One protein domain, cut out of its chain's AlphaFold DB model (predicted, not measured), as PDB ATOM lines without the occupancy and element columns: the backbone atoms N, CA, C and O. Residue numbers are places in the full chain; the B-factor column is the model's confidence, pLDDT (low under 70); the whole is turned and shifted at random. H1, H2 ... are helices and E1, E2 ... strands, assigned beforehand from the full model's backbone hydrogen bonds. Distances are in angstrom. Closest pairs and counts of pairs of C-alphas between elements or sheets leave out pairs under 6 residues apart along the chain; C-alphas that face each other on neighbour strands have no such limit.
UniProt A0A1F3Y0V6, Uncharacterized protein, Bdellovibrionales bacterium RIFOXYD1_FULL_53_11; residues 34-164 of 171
ATOM      1  N   ILE A  34     -14.752 -41.806  47.053       79.94
ATOM      2  CA  ILE A  34     -16.196 -42.063  46.938       79.94
ATOM      3  C   ILE A  34     -16.856 -41.080  45.956       79.94
ATOM      4  O   ILE A  34     -17.841 -41.433  45.305       79.94
ATOM      5  N   ARG A  35     -16.299 -39.870  45.799       80.69
ATOM      6  CA  ARG A  35     -16.828 -38.838  44.897       80.69
ATOM      7  C   ARG A  35     -16.671 -39.213  43.424       80.69
ATOM      8  O   ARG A  35     -17.523 -38.834  42.624       80.69
ATOM      9  N   THR A  36     -15.621 -39.956  43.066       83.56
ATOM     10  CA  THR A  36     -15.347 -40.388  41.682       83.56
ATOM     11  C   THR A  36     -15.736 -41.835  41.432       83.56
ATOM     12  O   THR A  36     -15.901 -42.221  40.281       83.56
ATOM     13  N   LEU A  37     -15.997 -42.615  42.487       84.88
ATOM     14  CA  LEU A  37     -16.263 -44.053  42.426       84.88
ATOM     15  C   LEU A  37     -17.248 -44.472  41.328       84.88
ATOM     16  O   LEU A  37     -17.036 -45.470  40.642       84.88
ATOM     17  N   ARG A  38     -18.341 -43.717  41.158       87.50
ATOM     18  CA  ARG A  38     -19.338 -43.999  40.118       87.50
ATOM     19  C   ARG A  38     -18.766 -43.799  38.713       87.50
ATOM     20  O   ARG A  38     -19.019 -44.630  37.845       87.50
ATOM     21  N   HIS A  39     -18.043 -42.706  38.490       91.19
ATOM     22  CA  HIS A  39     -17.395 -42.410  37.211       91.19
ATOM     23  C   HIS A  39     -16.287 -43.429  36.925       91.19
ATOM     24  O   HIS A  39     -16.351 -44.085  35.889       91.19
ATOM     25  N   ASP A  40     -15.412 -43.709  37.893       90.00
ATOM     26  CA  ASP A  40     -14.339 -44.709  37.780       90.00
ATOM     27  C   ASP A  40     -14.881 -46.107  37.425       90.00
ATOM     28  O   ASP A  40     -14.321 -46.826  36.589       90.00
ATOM     29  N   ALA A  41     -16.014 -46.499  38.021       89.81
ATOM     30  CA  ALA A  41     -16.688 -47.755  37.703       89.81
ATOM     31  C   ALA A  41     -17.236 -47.780  36.264       89.81
ATOM     32  O   ALA A  41     -17.173 -48.818  35.598       89.81
ATOM     33  N   HIS A  42     -17.762 -46.656  35.765       93.12
ATOM     34  CA  HIS A  42     -18.194 -46.539  34.371       93.12
ATOM     35  C   HIS A  42     -17.011 -46.560  33.403       93.12
ATOM     36  O   HIS A  42     -17.070 -47.324  32.443       93.12
ATOM     37  N   VAL A  43     -15.928 -45.826  33.677       94.25
ATOM     38  CA  VAL A  43     -14.690 -45.853  32.876       94.25
ATOM     39  C   VAL A  43     -14.138 -47.272  32.785       94.25
ATOM     40  O   VAL A  43     -13.836 -47.759  31.698       94.25
ATOM     41  N   THR A  44     -14.099 -47.991  33.907       92.25
ATOM     42  CA  THR A  44     -13.655 -49.391  33.938       92.25
ATOM     43  C   THR A  44     -14.574 -50.306  33.121       92.25
ATOM     44  O   THR A  44     -14.092 -51.144  32.362       92.25
ATOM     45  N   SER A  45     -15.897 -50.136  33.231       93.56
ATOM     46  CA  SER A  45     -16.865 -50.922  32.446       93.56
ATOM     47  C   SER A  45     -16.706 -50.669  30.943       93.56
ATOM     48  O   SER A  45     -16.697 -51.606  30.148       93.56
ATOM     49  N   VAL A  46     -16.537 -49.398  30.567       94.12
ATOM     50  CA  VAL A  46     -16.278 -48.952  29.196       94.12
ATOM     51  C   VAL A  46     -14.993 -49.567  28.662       94.12
ATOM     52  O   VAL A  46     -15.015 -50.145  27.580       94.12
ATOM     53  N   ARG A  47     -13.899 -49.502  29.428       94.31
ATOM     54  CA  ARG A  47     -12.617 -50.113  29.062       94.31
ATOM     55  C   ARG A  47     -12.790 -51.584  28.701       94.31
ATOM     56  O   ARG A  47     -12.343 -51.987  27.635       94.31
ATOM     57  N   PHE A  48     -13.408 -52.376  29.581       92.44
ATOM     58  CA  PHE A  48     -13.568 -53.812  29.336       92.44
ATOM     59  C   PHE A  48     -14.398 -54.078  28.090       92.44
ATOM     60  O   PHE A  48     -13.988 -54.864  27.244       92.44
ATOM     61  N   ARG A  49     -15.508 -53.355  27.928       92.00
ATOM     62  CA  ARG A  49     -16.351 -53.521  26.749       92.00
ATOM     63  C   ARG A  49     -15.626 -53.153  25.456       92.00
ATOM     64  O   ARG A  49     -15.716 -53.878  24.476       92.00
ATOM     65  N   LEU A  50     -14.892 -52.045  25.445       91.81
ATOM     66  CA  LEU A  50     -14.120 -51.644  24.272       91.81
ATOM     67  C   LEU A  50     -12.978 -52.625  23.980       91.81
ATOM     68  O   LEU A  50     -12.705 -52.867  22.813       91.81
ATOM     69  N   ALA A  51     -12.369 -53.242  24.995       90.62
ATOM     70  CA  ALA A  51     -11.338 -54.268  24.812       90.62
ATOM     71  C   ALA A  51     -11.871 -55.581  24.199       90.62
ATOM     72  O   ALA A  51     -11.104 -56.333  23.609       90.62
ATOM     73  N   GLU A  52     -13.175 -55.860  24.299       89.50
ATOM     74  CA  GLU A  52     -13.807 -56.976  23.572       89.50
ATOM     75  C   GLU A  52     -13.984 -56.674  22.073       89.50
ATOM     76  O   GLU A  52     -14.125 -57.587  21.261       89.50
ATOM     77  N   ILE A  53     -14.015 -55.390  21.706       89.25
ATOM     78  CA  ILE A  53     -14.348 -54.913  20.357       89.25
ATOM     79  C   ILE A  53     -13.083 -54.512  19.585       89.25
ATOM     80  O   ILE A  53     -12.953 -54.801  18.394       89.25
ATOM     81  N   TRP A  54     -12.156 -53.833  20.253       90.75
ATOM     82  CA  TRP A  54     -10.940 -53.264  19.685       90.75
ATOM     83  C   TRP A  54      -9.703 -54.058  20.088       90.75
ATOM     84  O   TRP A  54      -9.600 -54.543  21.210       90.75
ATOM     85  N   THR A  55      -8.721 -54.119  19.188       88.50
ATOM     86  CA  THR A  55      -7.422 -54.769  19.446       88.50
ATOM     87  C   THR A  55      -6.398 -53.838  20.104       88.50
ATOM     88  O   THR A  55      -5.281 -54.255  20.402       88.50
ATOM     89  N   GLY A  56      -6.752 -52.566  20.314       88.62
ATOM     90  CA  GLY A  56      -5.867 -51.580  20.925       88.62
ATOM     91  C   GLY A  56      -5.637 -51.812  22.419       88.62
ATOM     92  O   GLY A  56      -6.443 -52.422  23.118       88.62
ATOM     93  N   SER A  57      -4.539 -51.256  22.923       91.19
ATOM     94  CA  SER A  57      -4.200 -51.263  24.346       91.19
ATOM     95  C   SER A  57      -4.761 -50.028  25.050       91.19
ATOM     96  O   SER A  57      -4.706 -48.921  24.516       91.19
ATOM     97  N   TRP A  58      -5.293 -50.216  26.260       92.88
ATOM     98  CA  TRP A  58      -5.860 -49.141  27.076       92.88
ATOM     99  C   TRP A  58      -4.810 -48.489  27.973       92.88
ATOM    100  O   TRP A  58      -4.222 -49.152  28.830       92.88
ATOM    101  N   LEU A  59      -4.686 -47.170  27.859       91.00
ATOM    102  CA  LEU A  59      -3.935 -46.312  28.762       91.00
ATOM    103  C   LEU A  59      -4.904 -45.576  29.706       91.00
ATOM    104  O   LEU A  59      -5.752 -44.818  29.230       91.00
ATOM    105  N   PRO A  60      -4.830 -45.781  31.033       88.75
ATOM    106  CA  PRO A  60      -5.688 -45.064  31.975       88.75
ATOM    107  C   PRO A  60      -5.226 -43.614  32.187       88.75
ATOM    108  O   PRO A  60      -4.029 -43.335  32.127       88.75
ATOM    109  N   GLU A  61      -6.154 -42.724  32.563       89.69
ATOM    110  CA  GLU A  61      -5.902 -41.310  32.917       89.69
ATOM    111  C   GLU A  61      -4.628 -41.106  33.757       89.69
ATOM    112  O   GLU A  61      -3.821 -40.220  33.489       89.69
ATOM    113  N   LYS A  62      -4.415 -41.949  34.776       82.31
ATOM    114  CA  LYS A  62      -3.259 -41.847  35.679       82.31
ATOM    115  C   LYS A  62      -1.911 -42.058  34.995       82.31
ATOM    116  O   LYS A  62      -0.947 -41.436  35.420       82.31
ATOM    117  N   ALA A  63      -1.850 -42.940  34.001       80.56
ATOM    118  CA  ALA A  63      -0.638 -43.154  33.217       80.56
ATOM    119  C   ALA A  63      -0.428 -41.985  32.246       80.56
ATOM    120  O   ALA A  63       0.681 -41.493  32.112       80.56
ATOM    121  N   ILE A  64      -1.512 -41.462  31.659       83.25
ATOM    122  CA  ILE A  64      -1.454 -40.307  30.751       83.25
ATOM    123  C   ILE A  64      -0.990 -39.040  31.486       83.25
ATOM    124  O   ILE A  64      -0.218 -38.268  30.941       83.25
ATOM    125  N   LYS A  65      -1.415 -38.839  32.742       77.94
ATOM    126  CA  LYS A  65      -0.994 -37.708  33.594       77.94
ATOM    127  C   LYS A  65       0.506 -37.643  33.877       77.94
ATOM    128  O   LYS A  65       0.965 -36.611  34.351       77.94
ATOM    129  N   GLN A  66       1.235 -38.739  33.681       70.12
ATOM    130  CA  GLN A  66       2.691 -38.741  33.822       70.12
ATOM    131  C   GLN A  66       3.378 -38.102  32.605       70.12
ATOM    132  O   GLN A  66       4.561 -37.785  32.681       70.12
ATOM    133  N   GLU A  67       2.638 -37.877  31.518       64.75
ATOM    134  CA  GLU A  67       3.079 -37.150  30.335       64.75
ATOM    135  C   GLU A  67       2.460 -35.738  30.300       64.75
ATOM    136  O   GLU A  67       1.358 -35.516  30.811       64.75
ATOM    137  N   ASP A  68       3.146 -34.776  29.671       66.44
ATOM    138  CA  ASP A  68       2.656 -33.401  29.462       66.44
ATOM    139  C   ASP A  68       1.529 -33.370  28.405       66.44
ATOM    140  O   ASP A  68       1.686 -32.905  27.274       66.44
ATOM    141  N   PHE A  69       0.359 -33.905  28.762       72.81
ATOM    142  CA  PHE A  69      -0.829 -33.894  27.910       72.81
ATOM    143  C   PHE A  69      -1.632 -32.593  28.096       72.81
ATOM    144  O   PHE A  69      -2.100 -32.330  29.206       72.81
ATOM    145  N   PRO A  70      -1.908 -31.814  27.022       77.69
ATOM    146  CA  PRO A  70      -2.725 -30.593  27.103       77.69
ATOM    147  C   PRO A  70      -4.116 -30.822  27.714       77.69
ATOM    148  O   PRO A  70      -4.650 -29.973  28.421       77.69
ATOM    149  N   ARG A  71      -4.692 -31.997  27.448       85.75
ATOM    150  CA  ARG A  71      -5.943 -32.499  28.013       85.75
ATOM    151  C   ARG A  71      -5.791 -33.997  28.218       85.75
ATOM    152  O   ARG A  71      -5.512 -34.742  27.286       85.75
ATOM    153  N   VAL A  72      -6.005 -34.428  29.451       89.81
ATOM    154  CA  VAL A  72      -5.968 -35.842  29.815       89.81
ATOM    155  C   VAL A  72      -7.383 -36.425  29.670       89.81
ATOM    156  O   VAL A  72      -8.279 -35.945  30.374       89.81
ATOM    157  N   PRO A  73      -7.612 -37.409  28.777       94.19
ATOM    158  CA  PRO A  73      -8.869 -38.153  28.737       94.19
ATOM    159  C   PRO A  73      -8.989 -39.140  29.902       94.19
ATOM    160  O   PRO A  73      -7.988 -39.547  30.493       94.19
ATOM    161  N   ASP A  74     -10.210 -39.614  30.148       95.12
ATOM    162  CA  ASP A  74     -10.473 -40.715  31.086       95.12
ATOM    163  C   ASP A  74      -9.722 -42.004  30.687       95.12
ATOM    164  O   ASP A  74      -9.274 -42.784  31.538       95.12
ATOM    165  N   GLY A  75      -9.518 -42.206  29.384       95.12
ATOM    166  CA  GLY A  75      -8.483 -43.101  28.886       95.12
ATOM    167  C   GLY A  75      -8.214 -42.981  27.396       95.12
ATOM    168  O   GLY A  75      -8.896 -42.271  26.657       95.12
ATOM    169  N   LEU A  76      -7.174 -43.678  26.959       93.81
ATOM    170  CA  LEU A  76      -6.651 -43.612  25.604       93.81
ATOM    171  C   LEU A  76      -6.461 -45.030  25.071       93.81
ATOM    172  O   LEU A  76      -5.738 -45.823  25.667       93.81
ATOM    173  N   PHE A  77      -7.093 -45.351  23.948       94.12
ATOM    174  CA  PHE A  77      -6.779 -46.565  23.202       94.12
ATOM    175  C   PHE A  77      -5.655 -46.281  22.213       94.12
ATOM    176  O   PHE A  77      -5.763 -45.358  21.405       94.12
ATOM    177  N   ILE A  78      -4.601 -47.090  22.264       91.81
ATOM    178  CA  ILE A  78      -3.474 -47.054  21.329       91.81
ATOM    179  C   ILE A  78      -3.507 -48.344  20.512       91.81
ATOM    180  O   ILE A  78      -3.421 -49.441  21.063       91.81
ATOM    181  N   PHE A  79      -3.673 -48.218  19.199       90.94
ATOM    182  CA  PHE A  79      -3.750 -49.350  18.278       90.94
ATOM    183  C   PHE A  79      -2.355 -49.780  17.800       90.94
ATOM    184  O   PHE A  79      -1.434 -48.962  17.840       90.94
ATOM    185  N   PRO A  80      -2.180 -51.019  17.290       88.56
ATOM    186  CA  PRO A  80      -0.894 -51.492  16.758       88.56
ATOM    187  C   PRO A  80      -0.296 -50.591  15.666       88.56
ATOM    188  O   PRO A  80       0.917 -50.487  15.534       88.56
ATOM    189  N   SER A  81      -1.149 -49.883  14.922       88.94
ATOM    190  CA  SER A  81      -0.766 -48.885  13.914       88.94
ATOM    191  C   SER A  81      -0.154 -47.598  14.493       88.94
ATOM    192  O   SER A  81       0.248 -46.716  13.735       88.94
ATOM    193  N   GLY A  82      -0.146 -47.434  15.819       88.00
ATOM    194  CA  GLY A  82       0.245 -46.210  16.521       88.00
ATOM    195  C   GLY A  82      -0.862 -45.155  16.603       88.00
ATOM    196  O   GLY A  82      -0.700 -44.140  17.283       88.00
ATOM    197  N   LYS A  83      -2.009 -45.375  15.949       91.81
ATOM    198  CA  LYS A  83      -3.146 -44.452  16.015       91.81
ATOM    199  C   LYS A  83      -3.818 -44.507  17.382       91.81
ATOM    200  O   LYS A  83      -3.861 -45.547  18.037       91.81
ATOM    201  N   LYS A  84      -4.365 -43.362  17.792       93.25
ATOM    202  CA  LYS A  84      -4.900 -43.145  19.136       93.25
ATOM    203  C   LYS A  84      -6.368 -42.732  19.087       93.25
ATOM    204  O   LYS A  84      -6.748 -41.913  18.249       93.25
ATOM    205  N   VAL A  85      -7.175 -43.270  19.997       95.00
ATOM    206  CA  VAL A  85      -8.567 -42.859  20.233       95.00
ATOM    207  C   VAL A  85      -8.706 -42.447  21.692       95.00
ATOM    208  O   VAL A  85      -8.489 -43.260  22.590       95.00
ATOM    209  N   ALA A  86      -9.057 -41.185  21.931       96.12
ATOM    210  CA  ALA A  86      -9.358 -40.695  23.272       96.12
ATOM    211  C   ALA A  86     -10.786 -41.080  23.659       96.12
ATOM    212  O   ALA A  86     -11.699 -40.995  22.838       96.12
ATOM    213  N   VAL A  87     -10.983 -41.487  24.909       97.38
ATOM    214  CA  VAL A  87     -12.284 -41.879  25.455       97.38
ATOM    215  C   VAL A  87     -12.622 -40.983  26.641       97.38
ATOM    216  O   VAL A  87     -11.829 -40.849  27.571       97.38
ATOM    217  N   GLU A  88     -13.812 -40.390  26.606       97.56
ATOM    218  CA  GLU A  88     -14.359 -39.519  27.652       97.56
ATOM    219  C   GLU A  88     -15.703 -40.086  28.121       97.56
ATOM    220  O   GLU A  88     -16.617 -40.301  27.318       97.56
ATOM    221  N   VAL A  89     -15.845 -40.339  29.421       97.25
ATOM    222  CA  VAL A  89     -17.044 -40.937  30.014       97.25
ATOM    223  C   VAL A  89     -17.794 -39.889  30.821       97.25
ATOM    224  O   VAL A  89     -17.376 -39.442  31.886       97.25
ATOM    225  N   GLU A  90     -18.973 -39.519  30.339       95.81
ATOM    226  CA  GLU A  90     -19.740 -38.411  30.889       95.81
ATOM    227  C   GLU A  90     -20.981 -38.913  31.632       95.81
ATOM    228  O   GLU A  90     -21.983 -39.344  31.047       95.81
ATOM    229  N   CYS A  91     -20.913 -38.845  32.964       92.94
ATOM    230  CA  CYS A  91     -22.017 -39.233  33.846       92.94
ATOM    231  C   CYS A  91     -23.006 -38.094  34.134       92.94
ATOM    232  O   CYS A  91     -24.132 -38.349  34.565       92.94
ATOM    233  N   THR A  92     -22.585 -36.841  33.948       91.12
ATOM    234  CA  THR A  92     -23.371 -35.639  34.268       91.12
ATOM    235  C   THR A  92     -23.112 -34.543  33.241       91.12
ATOM    236  O   THR A  92     -22.051 -34.498  32.623       91.12
ATOM    237  N   ALA A  93     -24.074 -33.641  33.059       89.25
ATOM    238  CA  ALA A  93     -23.916 -32.512  32.154       89.25
ATOM    239  C   ALA A  93     -23.109 -31.384  32.820       89.25
ATOM    240  O   ALA A  93     -23.564 -30.756  33.776       89.25
ATOM    241  N   LYS A  94     -21.919 -31.093  32.284       89.44
ATOM    242  CA  LYS A  94     -21.156 -29.888  32.640       89.44
ATOM    243  C   LYS A  94     -21.850 -28.636  32.076       89.44
ATOM    244  O   LYS A  94     -22.630 -28.711  31.123       89.44
ATOM    245  N   SER A  95     -21.541 -27.462  32.631       94.12
ATOM    246  CA  SER A  95     -22.015 -26.201  32.048       94.12
ATOM    247  C   SER A  95     -21.461 -26.025  30.631       94.12
ATOM    248  O   SER A  95     -20.313 -26.385  30.362       94.12
ATOM    249  N   ARG A  96     -22.255 -25.432  29.730       94.38
ATOM    250  CA  ARG A  96     -21.869 -25.217  28.324       94.38
ATOM    251  C   ARG A  96     -20.517 -24.517  28.195       94.38
ATOM    252  O   ARG A  96     -19.634 -25.009  27.507       94.38
ATOM    253  N   ALA A  97     -20.320 -23.417  28.924       94.12
ATOM    254  CA  ALA A  97     -19.072 -22.651  28.891       94.12
ATOM    255  C   ALA A  97     -17.855 -23.449  29.392       94.12
ATOM    256  O   ALA A  97     -16.735 -23.229  28.936       94.12
ATOM    257  N   ARG A  98     -18.039 -24.365  30.352       92.56
ATOM    258  CA  ARG A  98     -16.963 -25.270  30.779       92.56
ATOM    259  C   ARG A  98     -16.682 -26.315  29.704       92.56
ATOM    260  O   ARG A  98     -15.522 -26.568  29.425       92.56
ATOM    261  N   PHE A  99     -17.721 -26.891  29.111       94.50
ATOM    262  CA  PHE A  99     -17.573 -27.954  28.125       94.50
ATOM    263  C   PHE A  99     -16.908 -27.462  26.836       94.50
ATOM    264  O   PHE A  99     -15.932 -28.057  26.404       94.50
ATOM    265  N   LEU A 100     -17.356 -26.333  26.276       94.06
ATOM    266  CA  LEU A 100     -16.777 -25.778  25.045       94.06
ATOM    267  C   LEU A 100     -15.292 -25.427  25.196       94.06
ATOM    268  O   LEU A 100     -14.518 -25.673  24.281       94.06
ATOM    269  N   ARG A 101     -14.877 -24.925  26.368       91.75
ATOM    270  CA  ARG A 101     -13.453 -24.692  26.655       91.75
ATOM    271  C   ARG A 101     -12.635 -25.982  26.589       91.75
ATOM    272  O   ARG A 101     -11.576 -25.975  25.984       91.75
ATOM    273  N   LEU A 102     -13.155 -27.077  27.147       91.50
ATOM    274  CA  LEU A 102     -12.490 -28.384  27.088       91.50
ATOM    275  C   LEU A 102     -12.412 -28.936  25.658       91.50
ATOM    276  O   LEU A 102     -11.480 -29.667  25.344       91.50
ATOM    277  N   LEU A 103     -13.377 -28.605  24.793       93.75
ATOM    278  CA  LEU A 103     -13.347 -29.061  23.404       93.75
ATOM    279  C   LEU A 103     -12.206 -28.433  22.598       93.75
ATOM    280  O   LEU A 103     -11.650 -29.098  21.729       93.75
ATOM    281  N   GLU A 104     -11.838 -27.186  22.889       93.06
ATOM    282  CA  GLU A 104     -10.741 -26.505  22.194       93.06
ATOM    283  C   GLU A 104      -9.375 -27.144  22.479       93.06
ATOM    284  O   GLU A 104      -8.525 -27.194  21.587       93.06
ATOM    285  N   ASP A 105      -9.177 -27.714  23.672       92.38
ATOM    286  CA  ASP A 105      -7.926 -28.396  24.025       92.38
ATOM    287  C   ASP A 105      -7.658 -29.610  23.119       92.38
ATOM    288  O   ASP A 105      -6.504 -29.914  22.808       92.38
ATOM    289  N   TRP A 106      -8.713 -30.258  22.607       93.62
ATOM    290  CA  TRP A 106      -8.585 -31.392  21.689       93.62
ATOM    291  C   TRP A 106      -7.938 -31.036  20.352       93.62
ATOM    292  O   TRP A 106      -7.362 -31.913  19.716       93.62
ATOM    293  N   ARG A 107      -7.944 -29.762  19.936       91.19
ATOM    294  CA  ARG A 107      -7.226 -29.335  18.721       91.19
ATOM    295  C   ARG A 107      -5.713 -29.523  18.824       91.19
ATOM    296  O   ARG A 107      -5.036 -29.519  17.802       91.19
ATOM    297  N   ARG A 108      -5.181 -29.616  20.044       90.00
ATOM    298  CA  ARG A 108      -3.741 -29.695  20.327       90.00
ATOM    299  C   ARG A 108      -3.246 -31.127  20.505       90.00
ATOM    300  O   ARG A 108      -2.065 -31.321  20.766       90.00
ATOM    301  N   ILE A 109      -4.135 -32.114  20.407       89.06
ATOM    302  CA  ILE A 109      -3.824 -33.514  20.682       89.06
ATOM    303  C   ILE A 109      -3.989 -34.321  19.401       89.06
ATOM    304  O   ILE A 109      -5.048 -34.303  18.777       89.06
ATOM    305  N   ASP A 110      -2.950 -35.072  19.037       89.50
ATOM    306  CA  ASP A 110      -2.999 -35.987  17.899       89.50
ATOM    307  C   ASP A 110      -3.748 -37.278  18.266       89.50
ATOM    308  O   ASP A 110      -3.190 -38.244  18.796       89.50
ATOM    309  N   VAL A 111      -5.055 -37.270  18.007       92.19
ATOM    310  CA  VAL A 111      -5.936 -38.438  18.088       92.19
ATOM    311  C   VAL A 111      -6.771 -38.549  16.820       92.19
ATOM    312  O   VAL A 111      -7.182 -37.557  16.222       92.19
ATOM    313  N   LYS A 112      -7.071 -39.784  16.414       93.06
ATOM    314  CA  LYS A 112      -7.949 -40.049  15.266       93.06
ATOM    315  C   LYS A 112      -9.416 -39.786  15.565       93.06
ATOM    316  O   LYS A 112     -10.177 -39.543  14.634       93.06
ATOM    317  N   LEU A 113      -9.807 -39.895  16.830       93.56
ATOM    318  CA  LEU A 113     -11.176 -39.729  17.291       93.56
ATOM    319  C   LEU A 113     -11.177 -39.427  18.791       93.56
ATOM    320  O   LEU A 113     -10.412 -40.033  19.544       93.56
ATOM    321  N   VAL A 114     -12.085 -38.554  19.217       96.06
ATOM    322  CA  VAL A 114     -12.490 -38.421  20.618       96.06
ATOM    323  C   VAL A 114     -13.889 -39.022  20.761       96.06
ATOM    324  O   VAL A 114     -14.868 -38.493  20.229       96.06
ATOM    325  N   LEU A 115     -13.982 -40.159  21.448       97.00
ATOM    326  CA  LEU A 115     -15.223 -40.885  21.695       97.00
ATOM    327  C   LEU A 115     -15.803 -40.489  23.056       97.00
ATOM    328  O   LEU A 115     -15.300 -40.892  24.105       97.00
ATOM    329  N   TYR A 116     -16.910 -39.755  23.027       97.50
ATOM    330  CA  TYR A 116     -17.721 -39.470  24.201       97.50
ATOM    331  C   TYR A 116     -18.739 -40.588  24.441       97.50
ATOM    332  O   TYR A 116     -19.533 -40.938  23.563       97.50
ATOM    333  N   ILE A 117     -18.759 -41.114  25.662       97.25
ATOM    334  CA  ILE A 117     -19.706 -42.136  26.109       97.25
ATOM    335  C   ILE A 117     -20.525 -41.567  27.256       97.25
ATOM    336  O   ILE A 117     -19.994 -41.178  28.292       97.25
ATOM    337  N   THR A 118     -21.842 -41.537  27.090       97.19
ATOM    338  CA  THR A 118     -22.749 -40.934  28.077       97.19
ATOM    339  C   THR A 118     -23.559 -41.986  28.810       97.19
ATOM    340  O   THR A 118     -24.031 -42.952  28.215       97.19
ATOM    341  N   THR A 119     -23.765 -41.811  30.113       94.88
ATOM    342  CA  THR A 119     -24.497 -42.811  30.914       94.88
ATOM    343  C   THR A 119     -26.006 -42.573  30.972       94.88
ATOM    344  O   THR A 119     -26.713 -43.351  31.605       94.88
ATOM    345  N   ALA A 120     -26.510 -41.478  30.395       93.69
ATOM    346  CA  ALA A 120     -27.927 -41.121  30.439       93.69
ATOM    347  C   ALA A 120     -28.356 -40.326  29.197       93.69
ATOM    348  O   ALA A 120     -27.608 -39.490  28.691       93.69
ATOM    349  N   GLN A 121     -29.605 -40.524  28.760       95.25
ATOM    350  CA  GLN A 121     -30.157 -39.888  27.556       95.25
ATOM    351  C   GLN A 121     -30.128 -38.353  27.601       95.25
ATOM    352  O   GLN A 121     -29.896 -37.707  26.579       95.25
ATOM    353  N   TYR A 122     -30.380 -37.752  28.766       96.25
ATOM    354  CA  TYR A 122     -30.356 -36.294  28.887       96.25
ATOM    355  C   TYR A 122     -28.928 -35.745  28.720       96.25
ATOM    356  O   TYR A 122     -28.748 -34.732  28.049       96.25
ATOM    357  N   VAL A 123     -27.912 -36.444  29.248       96.56
ATOM    358  CA  VAL A 123     -26.494 -36.086  29.071       96.56
ATOM    359  C   VAL A 123     -26.105 -36.209  27.602       96.56
ATOM    360  O   VAL A 123     -25.493 -35.289  27.072       96.56
ATOM    361  N   PHE A 124     -26.537 -37.282  26.928       96.88
ATOM    362  CA  PHE A 124     -26.338 -37.460  25.488       96.88
ATOM    363  C   PHE A 124     -26.824 -36.243  24.698       96.88
ATOM    364  O   PHE A 124     -26.050 -35.649  23.960       96.88
ATOM    365  N   ARG A 125     -28.081 -35.820  24.889       97.00
ATOM    366  CA  ARG A 125     -28.660 -34.685  24.143       97.00
ATOM    367  C   ARG A 125     -27.913 -33.376  24.404       97.00
ATOM    368  O   ARG A 125     -27.711 -32.586  23.486       97.00
ATOM    369  N   VAL A 126     -27.499 -33.147  25.651       96.69
ATOM    370  CA  VAL A 126     -26.741 -31.947  26.026       96.69
ATOM    371  C   VAL A 126     -25.358 -31.949  25.376       96.69
ATOM    372  O   VAL A 126     -24.978 -30.957  24.758       96.69
ATOM    373  N   ILE A 127     -24.627 -33.061  25.468       96.56
ATOM    374  CA  ILE A 127     -23.293 -33.184  24.874       96.56
ATOM    375  C   ILE A 127     -23.366 -33.121  23.355       96.56
ATOM    376  O   ILE A 127     -22.562 -32.421  22.757       96.56
ATOM    377  N   GLN A 128     -24.358 -33.758  22.734       96.75
ATOM    378  CA  GLN A 128     -24.590 -33.673  21.295       96.75
ATOM    379  C   GLN A 128     -24.676 -32.213  20.835       96.75
ATOM    380  O   GLN A 128     -23.971 -31.820  19.912       96.75
ATOM    381  N   LYS A 129     -25.465 -31.383  21.535       96.12
ATOM    382  CA  LYS A 129     -25.555 -29.946  21.251       96.12
ATOM    383  C   LYS A 129     -24.208 -29.239  21.418       96.12
ATOM    384  O   LYS A 129     -23.842 -28.423  20.583       96.12
ATOM    385  N   TYR A 130     -23.467 -29.543  22.481       95.94
ATOM    386  CA  TYR A 130     -22.171 -28.905  22.721       95.94
ATOM    387  C   TYR A 130     -21.112 -29.300  21.692       95.94
ATOM    388  O   TYR A 130     -20.310 -28.453  21.316       95.94
ATOM    389  N   LEU A 131     -21.112 -30.551  21.230       95.44
ATOM    390  CA  LEU A 131     -20.224 -31.011  20.165       95.44
ATOM    391  C   LEU A 131     -20.557 -30.317  18.839       95.44
ATOM    392  O   LEU A 131     -19.641 -29.895  18.142       95.44
ATOM    393  N   SER A 132     -21.846 -30.119  18.532       94.56
ATOM    394  CA  SER A 132     -22.281 -29.318  17.376       94.56
ATOM    395  C   SER A 132     -21.809 -27.867  17.435       94.56
ATOM    396  O   SER A 132     -21.449 -27.305  16.408       94.56
ATOM    397  N   ASP A 133     -21.772 -27.281  18.631       94.50
ATOM    398  CA  ASP A 133     -21.297 -25.912  18.865       94.50
ATOM    399  C   ASP A 133     -19.756 -25.805  18.952       94.50
ATOM    400  O   ASP A 133     -19.219 -24.702  19.060       94.50
ATOM    401  N   GLY A 134     -19.052 -26.939  18.992       92.06
ATOM    402  CA  GLY A 134     -17.617 -27.033  19.252       92.06
ATOM    403  C   GLY A 134     -16.730 -26.901  18.005       92.06
ATOM    404  O   GLY A 134     -17.182 -26.483  16.935       92.06
ATOM    405  N   PRO A 135     -15.440 -27.264  18.115       91.75
ATOM    406  CA  PRO A 135     -14.513 -27.225  16.994       91.75
ATOM    407  C   PRO A 135     -14.858 -28.296  15.951       91.75
ATOM    408  O   PRO A 135     -14.902 -29.486  16.245       91.75
ATOM    409  N   GLN A 136     -15.062 -27.866  14.705       90.44
ATOM    410  CA  GLN A 136     -15.525 -28.731  13.607       90.44
ATOM    411  C   GLN A 136     -14.404 -29.559  12.957       90.44
ATOM    412  O   GLN A 136     -14.664 -30.498  12.212       90.44
ATOM    413  N   ASN A 137     -13.144 -29.211  13.220       89.62
ATOM    414  CA  ASN A 137     -11.966 -29.902  12.695       89.62
ATOM    415  C   ASN A 137     -11.474 -31.037  13.610       89.62
ATOM    416  O   ASN A 137     -10.457 -31.656  13.305       89.62
ATOM    417  N   VAL A 138     -12.154 -31.285  14.733       92.38
ATOM    418  CA  VAL A 138     -11.846 -32.393  15.637       92.38
ATOM    419  C   VAL A 138     -12.878 -33.503  15.414       92.38
ATOM    420  O   VAL A 138     -14.082 -33.249  15.496       92.38
ATOM    421  N   PRO A 139     -12.447 -34.741  15.124       93.50
ATOM    422  CA  PRO A 139     -13.363 -35.855  14.935       93.50
ATOM    423  C   PRO A 139     -13.943 -36.290  16.285       93.50
ATOM    424  O   PRO A 139     -13.295 -36.988  17.068       93.50
ATOM    425  N   PHE A 140     -15.184 -35.884  16.550       96.31
ATOM    426  CA  PHE A 140     -15.952 -36.316  17.714       96.31
ATOM    427  C   PHE A 140     -16.944 -37.421  17.355       96.31
ATOM    428  O   PHE A 140     -17.650 -37.343  16.347       96.31
ATOM    429  N   ALA A 141     -17.045 -38.415  18.234       96.38
ATOM    430  CA  ALA A 141     -18.113 -39.404  18.231       96.38
ATOM    431  C   ALA A 141     -18.846 -39.394  19.571       96.38
ATOM    432  O   ALA A 141     -18.242 -39.161  20.616       96.38
ATOM    433  N   LEU A 142     -20.144 -39.683  19.538       97.19
ATOM    434  CA  LEU A 142     -20.991 -39.736  20.721       97.19
ATOM    435  C   LEU A 142     -21.867 -40.985  20.706       97.19
ATOM    436  O   LEU A 142     -22.551 -41.279  19.722       97.19
ATOM    437  N   VAL A 143     -21.894 -41.686  21.832       96.12
ATOM    438  CA  VAL A 143     -22.728 -42.874  22.030       96.12
ATOM    439  C   VAL A 143     -23.225 -42.945  23.474       96.12
ATOM    440  O   VAL A 143     -22.642 -42.347  24.388       96.12
ATOM    441  N   ARG A 144     -24.337 -43.644  23.711       95.56
ATOM    442  CA  ARG A 144     -24.781 -43.950  25.075       95.56
ATOM    443  C   ARG A 144     -24.173 -45.267  25.518       95.56
ATOM    444  O   ARG A 144     -24.053 -46.204  24.740       95.56
ATOM    445  N   TRP A 145     -23.840 -45.350  26.797       95.25
ATOM    446  CA  TRP A 145     -23.322 -46.573  27.393       95.25
ATOM    447  C   TRP A 145     -24.282 -47.756  27.207       95.25
ATOM    448  O   TRP A 145     -23.844 -48.830  26.825       95.25
ATOM    449  N   GLU A 146     -25.586 -47.538  27.388       92.94
ATOM    450  CA  GLU A 146     -26.630 -48.557  27.189       92.94
ATOM    451  C   GLU A 146     -26.590 -49.190  25.786       92.94
ATOM    452  O   GLU A 146     -26.730 -50.404  25.653       92.94
ATOM    453  N   ASP A 147     -26.309 -48.381  24.761       91.56
ATOM    454  CA  ASP A 147     -26.226 -48.826  23.367       91.56
ATOM    455  C   ASP A 147     -24.946 -49.639  23.091       91.56
ATOM    456  O   ASP A 147     -24.904 -50.444  22.168       91.56
ATOM    457  N   LEU A 148     -23.892 -49.449  23.895       89.94
ATOM    458  CA  LEU A 148     -22.637 -50.201  23.781       89.94
ATOM    459  C   LEU A 148     -22.674 -51.555  24.485       89.94
ATOM    460  O   LEU A 148     -21.912 -52.451  24.119       89.94
ATOM    461  N   GLN A 149     -23.493 -51.693  25.530       87.50
ATOM    462  CA  GLN A 149     -23.459 -52.855  26.421       87.50
ATOM    463  C   GLN A 149     -23.943 -54.148  25.765       87.50
ATOM    464  O   GLN A 149     -23.525 -55.222  26.186       87.50
ATOM    465  N   ASN A 150     -24.810 -54.054  24.758       76.75
ATOM    466  CA  ASN A 150     -25.550 -55.201  24.248       76.75
ATOM    467  C   ASN A 150     -25.238 -55.442  22.768       76.75
ATOM    468  O   ASN A 150     -25.399 -54.545  21.948       76.75
ATOM    469  N   GLY A 151     -24.849 -56.672  22.421       77.88
ATOM    470  CA  GLY A 151     -24.753 -57.126  21.028       77.88
ATOM    471  C   GLY A 151     -23.690 -56.413  20.184       77.88
ATOM    472  O   GLY A 151     -22.619 -56.062  20.680       77.88
ATOM    473  N   GLU A 152     -23.966 -56.254  18.888       82.06
ATOM    474  CA  GLU A 152     -23.142 -55.439  17.990       82.06
ATOM    475  C   GLU A 152     -23.449 -53.952  18.246       82.06
ATOM    476  O   GLU A 152     -24.612 -53.552  18.145       82.06
ATOM    477  N   PRO A 153     -22.444 -53.121  18.577       82.75
ATOM    478  CA  PRO A 153     -22.669 -51.702  18.817       82.75
ATOM    479  C   PRO A 153     -23.274 -50.993  17.593       82.75
ATOM    480  O   PRO A 153     -22.799 -51.195  16.471       82.75
ATOM    481  N   PRO A 154     -24.272 -50.111  17.777       82.44
ATOM    482  CA  PRO A 154     -24.860 -49.377  16.667       82.44
ATOM    483  C   PRO A 154     -23.888 -48.325  16.103       82.44
ATOM    484  O   PRO A 154     -22.897 -47.964  16.751       82.44
ATOM    485  N   PRO A 155     -24.179 -47.773  14.908       87.56
ATOM    486  CA  PRO A 155     -23.491 -46.586  14.417       87.56
ATOM    487  C   PRO A 155     -23.539 -45.453  15.450       87.56
ATOM    488  O   PRO A 155     -24.601 -45.129  15.983       87.56
ATOM    489  N   VAL A 156     -22.390 -44.835  15.720       92.25
ATOM    490  CA  VAL A 156     -22.282 -43.720  16.668       92.25
ATOM    491  C   VAL A 156     -22.607 -42.409  15.992       92.25
ATOM    492  O   VAL A 156     -22.331 -42.230  14.807       92.25
ATOM    493  N   TRP A 157     -23.152 -41.468  16.754       95.56
ATOM    494  CA  TRP A 157     -23.390 -40.127  16.247       95.56
ATOM    495  C   TRP A 157     -22.064 -39.390  16.021       95.56
ATOM    496  O   TRP A 157     -21.167 -39.459  16.860       95.56
ATOM    497  N   THR A 158     -21.968 -38.649  14.916       94.12
ATOM    498  CA  THR A 158     -20.908 -37.667  14.636       94.12
ATOM    499  C   THR A 158     -21.524 -36.430  13.975       94.12
ATOM    500  O   THR A 158     -22.680 -36.471  13.541       94.12
ATOM    501  N   LEU A 159     -20.749 -35.350  13.839       89.50
ATOM    502  CA  LEU A 159     -21.168 -34.133  13.127       89.50
ATOM    503  C   LEU A 159     -21.538 -34.391  11.659       89.50
ATOM    504  O   LEU A 159     -22.467 -33.781  11.141       89.50
ATOM    505  N   ASN A 160     -20.855 -35.340  11.014       89.44
ATOM    506  CA  ASN A 160     -21.041 -35.671   9.598       89.44
ATOM    507  C   ASN A 160     -22.047 -36.815   9.378       89.44
ATOM    508  O   ASN A 160     -22.138 -37.366   8.284       89.44
ATOM    509  N   GLY A 161     -22.791 -37.191  10.421       88.00
ATOM    510  CA  GLY A 161     -23.743 -38.297  10.405       88.00
ATOM    511  C   GLY A 161     -23.233 -39.564  11.103       88.00
ATOM    512  O   GLY A 161     -22.114 -39.594  11.620       88.00
ATOM    513  N   PRO A 162     -24.067 -40.612  11.202       90.06
ATOM    514  CA  PRO A 162     -23.714 -41.812  11.953       90.06
ATOM    515  C   PRO A 162     -22.571 -42.615  11.313       90.06
ATOM    516  O   PRO A 162     -22.571 -42.840  10.105       90.06
ATOM    517  N   VAL A 163     -21.625 -43.106  12.121       87.62
ATOM    518  CA  VAL A 163     -20.453 -43.872  11.650       87.62
ATOM    519  C   VAL A 163     -20.301 -45.184  12.421       87.62
ATOM    520  O   VAL A 163     -20.484 -45.244  13.633       87.62
ATOM    521  N   LYS A 164     -19.907 -46.259  11.731       86.12
ATOM    522  CA  LYS A 164     -19.604 -47.567  12.336       86.12
ATOM    523  C   LYS A 164     -18.194 -47.613  12.943       86.12
ATOM    524  O   LYS A 164     -17.310 -48.312  12.453       86.12
TER     525      LYS A 164
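What this domain is: This is residues 34 to 164 of the 171 residues of an uncharacterized protein of Bdellovibrionales bacterium RIFOXYD1_FULL_53_11 (UniProt A0A1F3Y0V6). A strongly twisted sheet of five strands runs through the middle of the domain, with the long helix H1 packed over one face and H4 over the other, making three layers, helices on both faces of a sheet. H3 meets H4 at a steep tilt and only grazes the sheet, as do the short helices H2 and H5, and residues 150 to 164 form a last stretch with no named element. The printed part has 131 residues, with five named helices and five named strands in the order H1 E1 H2 E2 E3 H3 E4 H4 E5 H5. The sheet is mixed, in the order E1 E2 E3 E4 E5, antiparallel from E1 to E3 and parallel from E3 to E5, and the class is mixed, helices and strands. The whole is compact, with a radius of gyration of the C-alphas of 13.9 A, and rounded, with spans of 36 by 36 by 32 A.

How they stand to each other: H1, residues 37 to 53, is on the sheet at a height of 7.8 A, over E3, residues 84 to 90, and slantwise to the strands, at 34 degrees to E3 on the local plane; the closest C-alphas of the two are those of Val 43 and Val 89, 6.2 A apart. The edge strand E1, residues 57 to 60, is antiparallel to E2, residues 75 to 78, with N 59 and O 76 2.8 A apart, within hydrogen-bond range. H2, residues 61 to 64, only grazes the sheet; its closest C-alpha pair with E2 is Glu 61 and Gly 75, 5.1 A. E2 and E3 form a hairpin, antiparallel, with N 77 and O 85 2.9 A apart. E3, H3, residues 96 to 108, and E4, residues 113 to 118, form a strand-helix-strand unit, two parallel neighbour strands with a helix between them along the chain, its crossover right-handed; N 88 and O 115 are 3.0 A apart. E4, H4, residues 121 to 132, and E5, residues 140 to 144, form another right-handed one, with N 116 and O 141 2.8 A apart. H4 is over E4 and E5 at a height of 8.6 A and runs along the strands, at 8 degrees to E4 on the local plane; Phe 124 and Arg 144 are its closest C-alphas to E5, 6.7 A apart. H3 touches H4, through residues 130 to 131 of H4 alone, at a steep tilt of 56 degrees, the same way; the closest C-alphas are those of Leu 100 and Tyr 130, 6.7 A. H5, residues 145 to 149, and H1 only just touch, with 3 pairs of C-alphas within 8 A, through residues 46 to 49 of H1 alone, the closest being Arg 49 and Gln 149, 7.1 A. H1 and H4 are apart. Every O i to N i+4 pair is within hydrogen-bond range in H4 and H5, against 12 of 13 in H1 and 4 of 9 in H3, where 8 of 10 O i to N i+3 pairs are in range; H2 is too short for an i+4 pair.

Where its parts are: H1 begins at C-alpha 37, (-16.263, -44.053, 42.426), and is 24.7 A long. E1 and E2 are each 9.9 A, E3 19.5 A, H3 20.3 A, E4 15.9 A, H4 16.7 A and E5 13.8 A; H2 and H5 are short. E3 starts at C-alpha 84, (-4.900, -43.145, 19.136), and H5 ends at C-alpha 149, (-23.459, -52.855, 26.421).

The domain as a whole: The two C-alphas farthest apart are those of Ile 34 and Asn 160, 38.2 A. The printed part has no cut. No link is long; H2 to E2 and H4 to E5 are short but not tight, and the others are tight. The mean pLDDT of the printed part is 90.7, and residues 67 to 68 are under 70.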